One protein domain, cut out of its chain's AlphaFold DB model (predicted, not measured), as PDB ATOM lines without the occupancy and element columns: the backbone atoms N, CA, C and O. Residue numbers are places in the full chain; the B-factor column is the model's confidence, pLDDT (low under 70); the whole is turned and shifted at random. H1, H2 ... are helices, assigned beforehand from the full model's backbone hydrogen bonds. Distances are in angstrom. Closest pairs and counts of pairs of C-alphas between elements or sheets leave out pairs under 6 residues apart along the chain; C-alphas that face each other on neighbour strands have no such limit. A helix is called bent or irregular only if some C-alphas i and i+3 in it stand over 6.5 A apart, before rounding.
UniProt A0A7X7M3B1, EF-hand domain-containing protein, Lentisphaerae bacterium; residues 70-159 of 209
ATOM      1  N   LEU A  70      82.674  91.022  77.986       78.88
ATOM      2  CA  LEU A  70      81.847  89.865  77.632       78.88
ATOM      3  C   LEU A  70      81.308  89.115  78.855       78.88
ATOM      4  O   LEU A  70      80.148  88.719  78.853       78.88
ATOM      5  N   GLU A  71      82.118  88.905  79.890       83.75
ATOM      6  CA  GLU A  71      81.660  88.243  81.122       83.75
ATOM      7  C   GLU A  71      80.568  89.053  81.822       83.75
ATOM      8  O   GLU A  71      79.548  88.494  82.223       83.75
ATOM      9  N   ARG A  72      80.728  90.381  81.874       80.25
ATOM     10  CA  ARG A  72      79.692  91.284  82.385       80.25
ATOM     11  C   ARG A  72      78.411  91.199  81.556       80.25
ATOM     12  O   ARG A  72      77.334  91.132  82.129       80.25
ATOM     13  N   LEU A  73      78.522  91.170  80.226       82.69
ATOM     14  CA  LEU A  73      77.364  91.025  79.339       82.69
ATOM     15  C   LEU A  73      76.642  89.690  79.553       82.69
ATOM     16  O   LEU A  73      75.418  89.666  79.558       82.69
ATOM     17  N   LYS A  74      77.376  88.595  79.778       86.88
ATOM     18  CA  LYS A  74      76.786  87.285  80.097       86.88
ATOM     19  C   LYS A  74      76.049  87.290  81.435       86.88
ATOM     20  O   LYS A  74      74.968  86.723  81.519       86.88
ATOM     21  N   GLN A  75      76.609  87.937  82.457       86.00
ATOM     22  CA  GLN A  75      75.945  88.098  83.755       86.00
ATOM     23  C   GLN A  75      74.659  88.917  83.618       86.00
ATOM     24  O   GLN A  75      73.610  88.475  84.070       86.00
ATOM     25  N   SER A  76      74.714  90.054  82.918       84.81
ATOM     26  CA  SER A  76      73.526  90.871  82.656       84.81
ATOM     27  C   SER A  76      72.480  90.133  81.818       84.81
ATOM     28  O   SER A  76      71.292  90.275  82.073       84.81
ATOM     29  N   ALA A  77      72.896  89.314  80.847       85.31
ATOM     30  CA  ALA A  77      71.979  88.480  80.075       85.31
ATOM     31  C   ALA A  77      71.292  87.417  80.948       85.31
ATOM     32  O   ALA A  77      70.094  87.202  80.802       85.31
ATOM     33  N   ALA A  78      72.021  86.790  81.877       87.81
ATOM     34  CA  ALA A  78      71.448  85.823  82.810       87.81
ATOM     35  C   ALA A  78      70.450  86.473  83.786       87.81
ATOM     36  O   ALA A  78      69.382  85.915  84.008       87.81
ATOM     37  N   GLU A  79      70.756  87.664  84.313       86.44
ATOM     38  CA  GLU A  79      69.822  88.424  85.163       86.44
ATOM     39  C   GLU A  79      68.565  88.864  84.394       86.44
ATOM     40  O   GLU A  79      67.465  88.842  84.940       86.44
ATOM     41  N   LEU A  80      68.707  89.253  83.122       85.50
ATOM     42  CA  LEU A  80      67.568  89.596  82.268       85.50
ATOM     43  C   LEU A  80      66.677  88.381  81.997       85.50
ATOM     44  O   LEU A  80      65.459  88.507  82.072       85.50
ATOM     45  N   LEU A  81      67.268  87.214  81.732       86.94
ATOM     46  CA  LEU A  81      66.506  85.971  81.622       86.94
ATOM     47  C   LEU A  81      65.794  85.670  82.947       86.94
ATOM     48  O   LEU A  81      64.585  85.541  82.957       86.94
ATOM     49  N   GLU A  82      66.470  85.706  84.097       87.81
ATOM     50  CA  GLU A  82      65.823  85.439  85.395       87.81
ATOM     51  C   GLU A  82      64.595  86.332  85.686       87.81
ATOM     52  O   GLU A  82      63.661  85.898  86.365       87.81
ATOM     53  N   MET A  83      64.582  87.573  85.185       83.38
ATOM     54  CA  MET A  83      63.479  88.517  85.399       83.38
ATOM     55  C   MET A  83      62.346  88.426  84.368       83.38
ATOM     56  O   MET A  83      61.208  88.725  84.734       83.38
ATOM     57  N   TYR A  84      62.637  88.060  83.114       84.06
ATOM     58  CA  TYR A  84      61.683  88.159  81.997       84.06
ATOM     59  C   TYR A  84      61.421  86.837  81.253       84.06
ATOM     60  O   TYR A  84      60.456  86.789  80.502       84.06
ATOM     61  N   ASP A  85      62.229  85.795  81.464       88.25
ATOM     62  CA  ASP A  85      62.007  84.421  80.981       88.25
ATOM     63  C   ASP A  85      61.041  83.713  81.951       88.25
ATOM     64  O   ASP A  85      61.437  83.145  82.980       88.25
ATOM     65  N   ALA A  86      59.738  83.848  81.690       85.06
ATOM     66  CA  ALA A  86      58.694  83.342  82.576       85.06
ATOM     67  C   ALA A  86      58.508  81.824  82.440       85.06
ATOM     68  O   ALA A  86      58.137  81.161  83.418       85.06
ATOM     69  N   ASP A  87      58.767  81.276  81.252       84.50
ATOM     70  CA  ASP A  87      58.664  79.845  80.958       84.50
ATOM     71  C   ASP A  87      59.965  79.063  81.234       84.50
ATOM     72  O   ASP A  87      59.930  77.829  81.315       84.50
ATOM     73  N   LYS A  88      61.065  79.767  81.534       85.25
ATOM     74  CA  LYS A  88      62.401  79.233  81.848       85.25
ATOM     75  C   LYS A  88      62.981  78.407  80.705       85.25
ATOM     76  O   LYS A  88      63.724  77.446  80.951       85.25
ATOM     77  N   ASP A  89      62.638  78.756  79.471       84.69
ATOM     78  CA  ASP A  89      63.143  78.081  78.277       84.69
ATOM     79  C   ASP A  89      64.585  78.512  77.919       84.69
ATOM     80  O   ASP A  89      65.252  77.880  77.084       84.69
ATOM     81  N   GLY A  90      65.105  79.536  78.608       81.81
ATOM     82  CA  GLY A  90      66.439  80.100  78.434       81.81
ATOM     83  C   GLY A  90      66.525  81.144  77.322       81.81
ATOM     84  O   GLY A  90      67.636  81.501  76.902       81.81
ATOM     85  N   LYS A  91      65.391  81.612  76.800       87.38
ATOM     86  CA  LYS A  91      65.261  82.625  75.751       87.38
ATOM     87  C   LYS A  91      64.182  83.628  76.161       87.38
ATOM     88  O   LYS A  91      63.451  83.447  77.114       87.38
ATOM     89  N   LEU A  92      64.134  84.747  75.446       84.94
ATOM     90  CA  LEU A  92      63.023  85.687  75.564       84.94
ATOM     91  C   LEU A  92      62.166  85.528  74.324       84.94
ATOM     92  O   LEU A  92      62.630  85.787  73.203       84.94
ATOM     93  N   SER A  93      60.925  85.102  74.525       88.00
ATOM     94  CA  SER A  93      59.922  85.101  73.470       88.00
ATOM     95  C   SER A  93      59.660  86.532  72.977       88.00
ATOM     96  O   SER A  93      60.023  87.526  73.612       88.00
ATOM     97  N   ALA A  94      59.041  86.669  71.802       88.38
ATOM     98  CA  ALA A  94      58.754  87.986  71.228       88.38
ATOM     99  C   ALA A  94      57.877  88.857  72.149       88.38
ATOM    100  O   ALA A  94      58.023  90.080  72.159       88.38
ATOM    101  N   GLU A  95      57.002  88.230  72.936       85.56
ATOM    102  CA  GLU A  95      56.129  88.908  73.895       85.56
ATOM    103  C   GLU A  95      56.908  89.376  75.133       85.56
ATOM    104  O   GLU A  95      56.829  90.549  75.497       85.56
ATOM    105  N   GLU A  96      57.741  88.516  75.724       86.50
ATOM    106  CA  GLU A  96      58.578  88.859  76.887       86.50
ATOM    107  C   GLU A  96      59.623  89.920  76.547       86.50
ATOM    108  O   GLU A  96      59.852  90.862  77.310       86.50
ATOM    109  N   LYS A  97      60.209  89.830  75.349       86.62
ATOM    110  CA  LYS A  97      61.124  90.849  74.838       86.62
ATOM    111  C   LYS A  97      60.430  92.203  74.684       86.62
ATOM    112  O   LYS A  97      61.040  93.217  75.003       86.62
ATOM    113  N   ALA A  98      59.180  92.240  74.221       89.62
ATOM    114  CA  ALA A  98      58.443  93.492  74.070       89.62
ATOM    115  C   ALA A  98      58.124  94.149  75.424       89.62
ATOM    116  O   ALA A  98      58.147  95.376  75.531       89.62
ATOM    117  N   VAL A  99      57.856  93.351  76.464       88.69
ATOM    118  CA  VAL A  99      57.692  93.854  77.839       88.69
ATOM    119  C   VAL A  99      59.011  94.421  78.356       88.69
ATOM    120  O   VAL A  99      59.041  95.568  78.805       88.69
ATOM    121  N   LEU A 100      60.105  93.667  78.215       86.31
ATOM    122  CA  LEU A 100      61.443  94.122  78.584       86.31
ATOM    123  C   LEU A 100      61.810  95.430  77.872       86.31
ATOM    124  O   LEU A 100      62.286  96.361  78.511       86.31
ATOM    125  N   GLU A 101      61.588  95.516  76.562       88.44
ATOM    126  CA  GLU A 101      61.954  96.680  75.751       88.44
ATOM    127  C   GLU A 101      61.162  97.929  76.150       88.44
ATOM    128  O   GLU A 101      61.758  98.991  76.309       88.44
ATOM    129  N   ARG A 102      59.857  97.802  76.424       90.00
ATOM    130  CA  ARG A 102      59.047  98.917  76.945       90.00
ATOM    131  C   ARG A 102      59.527  99.388  78.313       90.00
ATOM    132  O   ARG A 102      59.671 100.589  78.528       90.00
ATOM    133  N   GLU A 103      59.806  98.467  79.233       88.25
ATOM    134  CA  GLU A 103      60.327  98.840  80.552       88.25
ATOM    135  C   GLU A 103      61.720  99.473  80.453       88.25
ATOM    136  O   GLU A 103      62.021 100.432  81.174       88.25
ATOM    137  N   MET A 104      62.562  98.997  79.532       87.38
ATOM    138  CA  MET A 104      63.870  99.593  79.277       87.38
ATOM    139  C   MET A 104      63.751 100.987  78.665       87.38
ATOM    140  O   MET A 104      64.493 101.878  79.071       87.38
ATOM    141  N   GLU A 105      62.815 101.203  77.742       89.88
ATOM    142  CA  GLU A 105      62.554 102.507  77.132       89.88
ATOM    143  C   GLU A 105      62.046 103.514  78.173       89.88
ATOM    144  O   GLU A 105      62.521 104.651  78.241       89.88
ATOM    145  N   GLU A 106      61.138 103.098  79.059       89.06
ATOM    146  CA  GLU A 106      60.680 103.934  80.170       89.06
ATOM    147  C   GLU A 106      61.812 104.245  81.157       89.06
ATOM    148  O   GLU A 106      61.978 105.398  81.585       89.06
ATOM    149  N   ALA A 107      62.626 103.242  81.496       88.44
ATOM    150  CA  ALA A 107      63.791 103.410  82.352       88.44
ATOM    151  C   ALA A 107      64.840 104.328  81.709       88.44
ATOM    152  O   ALA A 107      65.399 105.188  82.393       88.44
ATOM    153  N   GLU A 108      65.080 104.209  80.404       87.56
ATOM    154  CA  GLU A 108      65.994 105.060  79.650       87.56
ATOM    155  C   GLU A 108      65.467 106.489  79.569       87.56
ATOM    156  O   GLU A 108      66.210 107.432  79.858       87.56
ATOM    157  N   ARG A 109      64.178 106.675  79.270       89.75
ATOM    158  CA  ARG A 109      63.531 107.991  79.270       89.75
ATOM    159  C   ARG A 109      63.663 108.653  80.634       89.75
ATOM    160  O   ARG A 109      64.034 109.826  80.721       89.75
ATOM    161  N   LYS A 110      63.430 107.906  81.713       91.19
ATOM    162  CA  LYS A 110      63.595 108.399  83.084       91.19
ATOM    163  C   LYS A 110      65.057 108.679  83.422       91.19
ATOM    164  O   LYS A 110      65.346 109.693  84.050       91.19
ATOM    165  N   ALA A 111      65.990 107.837  82.986       88.25
ATOM    166  CA  ALA A 111      67.419 108.050  83.179       88.25
ATOM    167  C   ALA A 111      67.912 109.282  82.410       88.25
ATOM    168  O   ALA A 111      68.728 110.041  82.933       88.25
ATOM    169  N   ARG A 112      67.397 109.517  81.199       90.00
ATOM    170  CA  ARG A 112      67.659 110.719  80.405       90.00
ATOM    171  C   ARG A 112      67.150 111.956  81.128       90.00
ATOM    172  O   ARG A 112      67.946 112.847  81.390       90.00
ATOM    173  N   LEU A 113      65.887 111.956  81.552       91.00
ATOM    174  CA  LEU A 113      65.316 113.054  82.335       91.00
ATOM    175  C   LEU A 113      66.084 113.289  83.640       91.00
ATOM    176  O   LEU A 113      66.316 114.432  84.003       91.00
ATOM    177  N   ALA A 114      66.537 112.237  84.325       90.31
ATOM    178  CA  ALA A 114      67.348 112.374  85.530       90.31
ATOM    179  C   ALA A 114      68.730 112.984  85.237       90.31
ATOM    180  O   ALA A 114      69.202 113.824  86.002       90.31
ATOM    181  N   ARG A 115      69.388 112.596  84.135       86.00
ATOM    182  CA  ARG A 115      70.654 113.212  83.698       86.00
ATOM    183  C   ARG A 115      70.447 114.675  83.322       86.00
ATOM    184  O   ARG A 115      71.238 115.511  83.751       86.00
ATOM    185  N   ASP A 116      69.401 114.969  82.560       87.94
ATOM    186  CA  ASP A 116      69.073 116.324  82.124       87.94
ATOM    187  C   ASP A 116      68.709 117.193  83.327       87.94
ATOM    188  O   ASP A 116      69.262 118.275  83.467       87.94
ATOM    189  N   TYR A 117      67.925 116.682  84.277       88.94
ATOM    190  CA  TYR A 117      67.625 117.360  85.535       88.94
ATOM    191  C   TYR A 117      68.881 117.658  86.359       88.94
ATOM    192  O   TYR A 117      69.038 118.765  86.860       88.94
ATOM    193  N   MET A 118      69.815 116.707  86.474       86.81
ATOM    194  CA  MET A 118      71.081 116.958  87.174       86.81
ATOM    195  C   MET A 118      71.921 118.029  86.474       86.81
ATOM    196  O   MET A 118      72.608 118.780  87.151       86.81
ATOM    197  N   ARG A 119      71.875 118.115  85.140       85.06
ATOM    198  CA  ARG A 119      72.555 119.183  84.394       85.06
ATOM    199  C   ARG A 119      71.846 120.518  84.566       85.06
ATOM    200  O   ARG A 119      72.525 121.498  84.838       85.06
ATOM    201  N   ILE A 120      70.517 120.540  84.462       89.00
ATOM    202  CA  ILE A 120      69.688 121.724  84.702       89.00
ATOM    203  C   ILE A 120      69.991 122.253  86.099       89.00
ATOM    204  O   ILE A 120      70.399 123.388  86.201       89.00
ATOM    205  N   LYS A 121      69.996 121.418  87.141       89.00
ATOM    206  CA  LYS A 121      70.322 121.826  88.520       89.00
ATOM    207  C   LYS A 121      71.695 122.506  88.696       89.00
ATOM    208  O   LYS A 121      71.887 123.248  89.651       89.00
ATOM    209  N   ILE A 122      72.669 122.213  87.835       85.56
ATOM    210  CA  ILE A 122      74.002 122.844  87.878       85.56
ATOM    211  C   ILE A 122      73.982 124.217  87.181       85.56
ATOM    212  O   ILE A 122      74.767 125.113  87.510       85.56
ATOM    213  N   ILE A 123      73.111 124.361  86.184       86.50
ATOM    214  CA  ILE A 123      73.026 125.515  85.289       86.50
ATOM    215  C   ILE A 123      72.024 126.545  85.828       86.50
ATOM    216  O   ILE A 123      72.388 127.707  85.951       86.50
ATOM    217  N   ASP A 124      70.824 126.083  86.169       86.56
ATOM    218  CA  ASP A 124      69.686 126.803  86.735       86.56
ATOM    219  C   ASP A 124      69.962 127.157  88.203       86.56
ATOM    220  O   ASP A 124      69.991 126.288  89.084       86.56
ATOM    221  N   VAL A 125      70.247 128.435  88.453       82.50
ATOM    222  CA  VAL A 125      70.637 128.939  89.781       82.50
ATOM    223  C   VAL A 125      69.431 129.413  90.572       82.50
ATOM    224  O   VAL A 125      69.434 129.323  91.803       82.50
ATOM    225  N   ASP A 126      68.428 129.940  89.876       83.06
ATOM    226  CA  ASP A 126      67.215 130.480  90.477       83.06
ATOM    227  C   ASP A 126      66.140 129.400  90.709       83.06
ATOM    228  O   ASP A 126      65.219 129.610  91.501       83.06
ATOM    229  N   GLY A 127      66.317 128.208  90.132       84.25
ATOM    230  CA  GLY A 127      65.528 127.008  90.403       84.25
ATOM    231  C   GLY A 127      64.178 127.003  89.693       84.25
ATOM    232  O   GLY A 127      63.239 126.354  90.167       84.25
ATOM    233  N   ASN A 128      64.058 127.746  88.593       87.69
ATOM    234  CA  ASN A 128      62.810 127.915  87.854       87.69
ATOM    235  C   ASN A 128      62.611 126.859  86.735       87.69
ATOM    236  O   ASN A 128      61.571 126.860  86.074       87.69
ATOM    237  N   LEU A 129      63.569 125.938  86.554       81.81
ATOM    238  CA  LEU A 129      63.637 124.898  85.515       81.81
ATOM    239  C   LEU A 129      63.714 125.423  84.071       81.81
ATOM    240  O   LEU A 129      63.457 124.676  83.121       81.81
ATOM    241  N   VAL A 130      64.103 126.682  83.889       84.31
ATOM    242  CA  VAL A 130      64.266 127.356  82.602       84.31
ATOM    243  C   VAL A 130      65.686 127.896  82.509       84.31
ATOM    244  O   VAL A 130      66.072 128.796  83.237       84.31
ATOM    245  N   ILE A 131      66.460 127.382  81.551       84.12
ATOM    246  CA  ILE A 131      67.817 127.880  81.312       84.12
ATOM    247  C   ILE A 131      67.718 129.226  80.589       84.12
ATOM    248  O   ILE A 131      67.352 129.284  79.409       84.12
ATOM    249  N   SER A 132      68.045 130.306  81.293       85.12
ATOM    250  CA  SER A 132      68.143 131.643  80.706       85.12
ATOM    251  C   SER A 132      69.405 131.772  79.845       85.12
ATOM    252  O   SER A 132      70.383 131.058  80.046       85.12
ATOM    253  N   LYS A 133      69.435 132.720  78.897       83.50
ATOM    254  CA  LYS A 133      70.606 132.925  78.012       83.50
ATOM    255  C   LYS A 133      71.907 133.186  78.783       83.50
ATOM    256  O   LYS A 133      72.956 132.681  78.407       83.50
ATOM    257  N   GLU A 134      71.828 133.933  79.882       80.25
ATOM    258  CA  GLU A 134      72.976 134.200  80.760       80.25
ATOM    259  C   GLU A 134      73.484 132.921  81.453       80.25
ATOM    260  O   GLU A 134      74.688 132.687  81.576       80.25
ATOM    261  N   GLU A 135      72.570 132.040  81.852       81.88
ATOM    262  CA  GLU A 135      72.901 130.754  82.467       81.88
ATOM    263  C   GLU A 135      73.432 129.757  81.434       81.88
ATOM    264  O   GLU A 135      74.328 128.969  81.739       81.88
ATOM    265  N   GLU A 136      72.950 129.822  80.192       85.06
ATOM    266  CA  GLU A 136      73.455 129.035  79.067       85.06
ATOM    267  C   GLU A 136      74.915 129.381  78.744       85.06
ATOM    268  O   GLU A 136      75.738 128.476  78.583       85.06
ATOM    269  N   GLU A 137      75.275 130.665  78.722       82.12
ATOM    270  CA  GLU A 137      76.651 131.113  78.456       82.12
ATOM    271  C   GLU A 137      77.637 130.617  79.524       82.12
ATOM    272  O   GLU A 137      78.763 130.213  79.212       82.12
ATOM    273  N   ASN A 138      77.199 130.561  80.784       84.12
ATOM    274  CA  ASN A 138      78.015 130.062  81.892       84.12
ATOM    275  C   ASN A 138      77.862 128.543  82.132       84.12
ATOM    276  O   ASN A 138      78.618 127.939  82.903       84.12
ATOM    277  N   SER A 139      76.922 127.893  81.439       83.50
ATOM    278  CA  SER A 139      76.552 126.491  81.661       83.50
ATOM    279  C   SER A 139      77.734 125.542  81.496       83.50
ATOM    280  O   SER A 139      77.962 124.675  82.342       83.50
ATOM    281  N   GLN A 140      78.536 125.718  80.440       81.50
ATOM    282  CA  GLN A 140      79.669 124.840  80.151       81.50
ATOM    283  C   GLN A 140      80.776 124.960  81.197       81.50
ATOM    284  O   GLN A 140      81.393 123.954  81.558       81.50
ATOM    285  N   GLN A 141      81.034 126.174  81.688       84.75
ATOM    286  CA  GLN A 141      82.053 126.402  82.710       84.75
ATOM    287  C   GLN A 141      81.623 125.783  84.039       84.75
ATOM    288  O   GLN A 141      82.398 125.030  84.632       84.75
ATOM    289  N   ARG A 142      80.364 125.987  84.438       83.50
ATOM    290  CA  ARG A 142      79.777 125.392  85.645       83.50
ATOM    291  C   ARG A 142      79.761 123.867  85.598       83.50
ATOM    292  O   ARG A 142      80.241 123.221  86.529       83.50
ATOM    293  N   LEU A 143      79.331 123.278  84.478       86.50
ATOM    294  CA  LEU A 143      79.350 121.822  84.298       86.50
ATOM    295  C   LEU A 143      80.773 121.254  84.411       86.50
ATOM    296  O   LEU A 143      80.984 120.195  85.004       86.50
ATOM    297  N   ARG A 144      81.761 121.955  83.840       87.06
ATOM    298  CA  ARG A 144      83.168 121.541  83.870       87.06
ATOM    299  C   ARG A 144      83.775 121.677  85.264       87.06
ATOM    300  O   ARG A 144      84.544 120.803  85.664       87.06
ATOM    301  N   GLU A 145      83.449 122.737  85.996       89.25
ATOM    302  CA  GLU A 145      83.911 122.929  87.370       89.25
ATOM    303  C   GLU A 145      83.321 121.871  88.307       89.25
ATOM    304  O   GLU A 145      84.055 121.257  89.084       89.25
ATOM    305  N   GLU A 146      82.026 121.579  88.189       88.56
ATOM    306  CA  GLU A 146      81.381 120.557  89.010       88.56
ATOM    307  C   GLU A 146      81.889 119.149  88.678       88.56
ATOM    308  O   GLU A 146      82.197 118.359  89.578       88.56
ATOM    309  N   ALA A 147      82.107 118.853  87.391       87.19
ATOM    310  CA  ALA A 147      82.778 117.628  86.969       87.19
ATOM    311  C   ALA A 147      84.202 117.533  87.545       87.19
ATOM    312  O   ALA A 147      84.602 116.465  88.017       87.19
ATOM    313  N   ARG A 148      84.957 118.641  87.566       90.12
ATOM    314  CA  ARG A 148      86.298 118.699  88.162       90.12
ATOM    315  C   ARG A 148      86.251 118.433  89.666       90.12
ATOM    316  O   ARG A 148      86.990 117.562  90.116       90.12
ATOM    317  N   LYS A 149      85.358 119.084  90.418       89.62
ATOM    318  CA  LYS A 149      85.164 118.836  91.862       89.62
ATOM    319  C   LYS A 149      84.772 117.385  92.140       89.62
ATOM    320  O   LYS A 149      85.266 116.771  93.087       89.62
ATOM    321  N   ARG A 150      83.927 116.784  91.299       86.50
ATOM    322  CA  ARG A 150      83.544 115.371  91.426       86.50
ATOM    323  C   ARG A 150      84.715 114.423  91.155       86.50
ATOM    324  O   ARG A 150      84.908 113.460  91.892       86.50
ATOM    325  N   ILE A 151      85.516 114.691  90.128       87.44
ATOM    326  CA  ILE A 151      86.722 113.912  89.809       87.44
ATOM    327  C   ILE A 151      87.792 114.078  90.899       87.44
ATOM    328  O   ILE A 151      88.464 113.113  91.260       87.44
ATOM    329  N   GLU A 152      87.947 115.281  91.442       87.44
ATOM    330  CA  GLU A 152      88.887 115.596  92.517       87.44
ATOM    331  C   GLU A 152      88.485 114.936  93.838       87.44
ATOM    332  O   GLU A 152      89.297 114.242  94.440       87.44
ATOM    333  N   SER A 153      87.220 115.038  94.246       85.62
ATOM    334  CA  SER A 153      86.714 114.357  95.448       85.62
ATOM    335  C   SER A 153      86.817 112.830  95.347       85.62
ATOM    336  O   SER A 153      87.148 112.161  96.326       85.62
ATOM    337  N   MET A 154      86.610 112.259  94.157       83.50
ATOM    338  CA  MET A 154      86.848 110.833  93.909       83.50
ATOM    339  C   MET A 154      88.337 110.465  93.994       83.50
ATOM    340  O   MET A 154      88.660 109.382  94.476       83.50
ATOM    341  N   GLN A 155      89.243 111.339  93.547       81.31
ATOM    342  CA  GLN A 155      90.691 111.133  93.673       81.31
ATOM    343  C   GLN A 155      91.167 111.257  95.120       81.31
ATOM    344  O   GLN A 155      91.921 110.401  95.563       81.31
ATOM    345  N   GLN A 156      90.664 112.234  95.873       78.50
ATOM    346  CA  GLN A 156      90.961 112.397  97.299       78.50
ATOM    347  C   GLN A 156      90.511 111.179  98.116       78.50
ATOM    348  O   GLN A 156      91.220 110.741  99.015       78.50
ATOM    349  N   ARG A 157      89.370 110.571  97.759       76.56
ATOM    350  CA  ARG A 157      88.925 109.294  98.346       76.56
ATOM    351  C   ARG A 157      89.769 108.090  97.912       76.56
ATOM    352  O   ARG A 157      89.735 107.064  98.582       76.56
ATOM    353  N   ARG A 158      90.481 108.185  96.785       68.44
ATOM    354  CA  ARG A 158      91.326 107.115  96.223       68.44
ATOM    355  C   ARG A 158      92.792 107.209  96.637       68.44
ATOM    356  O   ARG A 158      93.481 106.200  96.552       68.44
ATOM    357  N   THR A 159      93.277 108.373  97.060       53.44
ATOM    358  CA  THR A 159      94.618 108.535  97.629       53.44
ATOM    359  C   THR A 159      94.585 108.205  99.123       53.44
ATOM    360  O   THR A 159      94.108 109.036  99.897       53.44
TER     361      THR A 159
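What this domain is: This is residues 70 to 159 of the 209 residues of the protein "EF-hand domain-containing protein" of Lentisphaerae bacterium (UniProt A0A7X7M3B1). A wide, open U: the long helix H2 makes the base, and H1 and H3 stand off its two ends to one side, far from each other. The 90 printed residues hold three named helices, H1, H2, H3 in chain order, and no named strand: all helix. The whole is extended and flat, radius of gyration of the C-alphas 20.1 A, spans 56 by 38 by 17 A.

How they stand to each other: H1, residues 70 to 84, only just touches H2, residues 94 to 123, with 3 pairs of C-alphas within 8 A, the closest Tyr 84 and Glu 96, 6.0 A; they run opposite ways at a steep tilt of 66 degrees. H2 touches H3, residues 133 to 158, about perpendicular at 77 degrees; the closest C-alphas are Ile 123 and Ser 139, 5.2 A. H1 and H3 are apart. Every O i to N i+4 pair is within hydrogen-bond range in H1, 25 of 26 in H2 and 20 of 22 in H3.

Where its parts are: H1 begins at C-alpha 70 (81.847, 89.865, 77.632) and spans 20.7 A, H2 42.5 A. H3 spans 37.8 A to C-alpha 158 (91.326, 107.115, 96.223); it is irregular, C-alphas 137 and 140 being 7.2 A apart.

The domain as a whole: The farthest C-alphas, Asp 89 and Glu 134, are 57.0 A apart. The printed part has no cut, and both links are short. Residues 158 to 159 are under pLDDT 70.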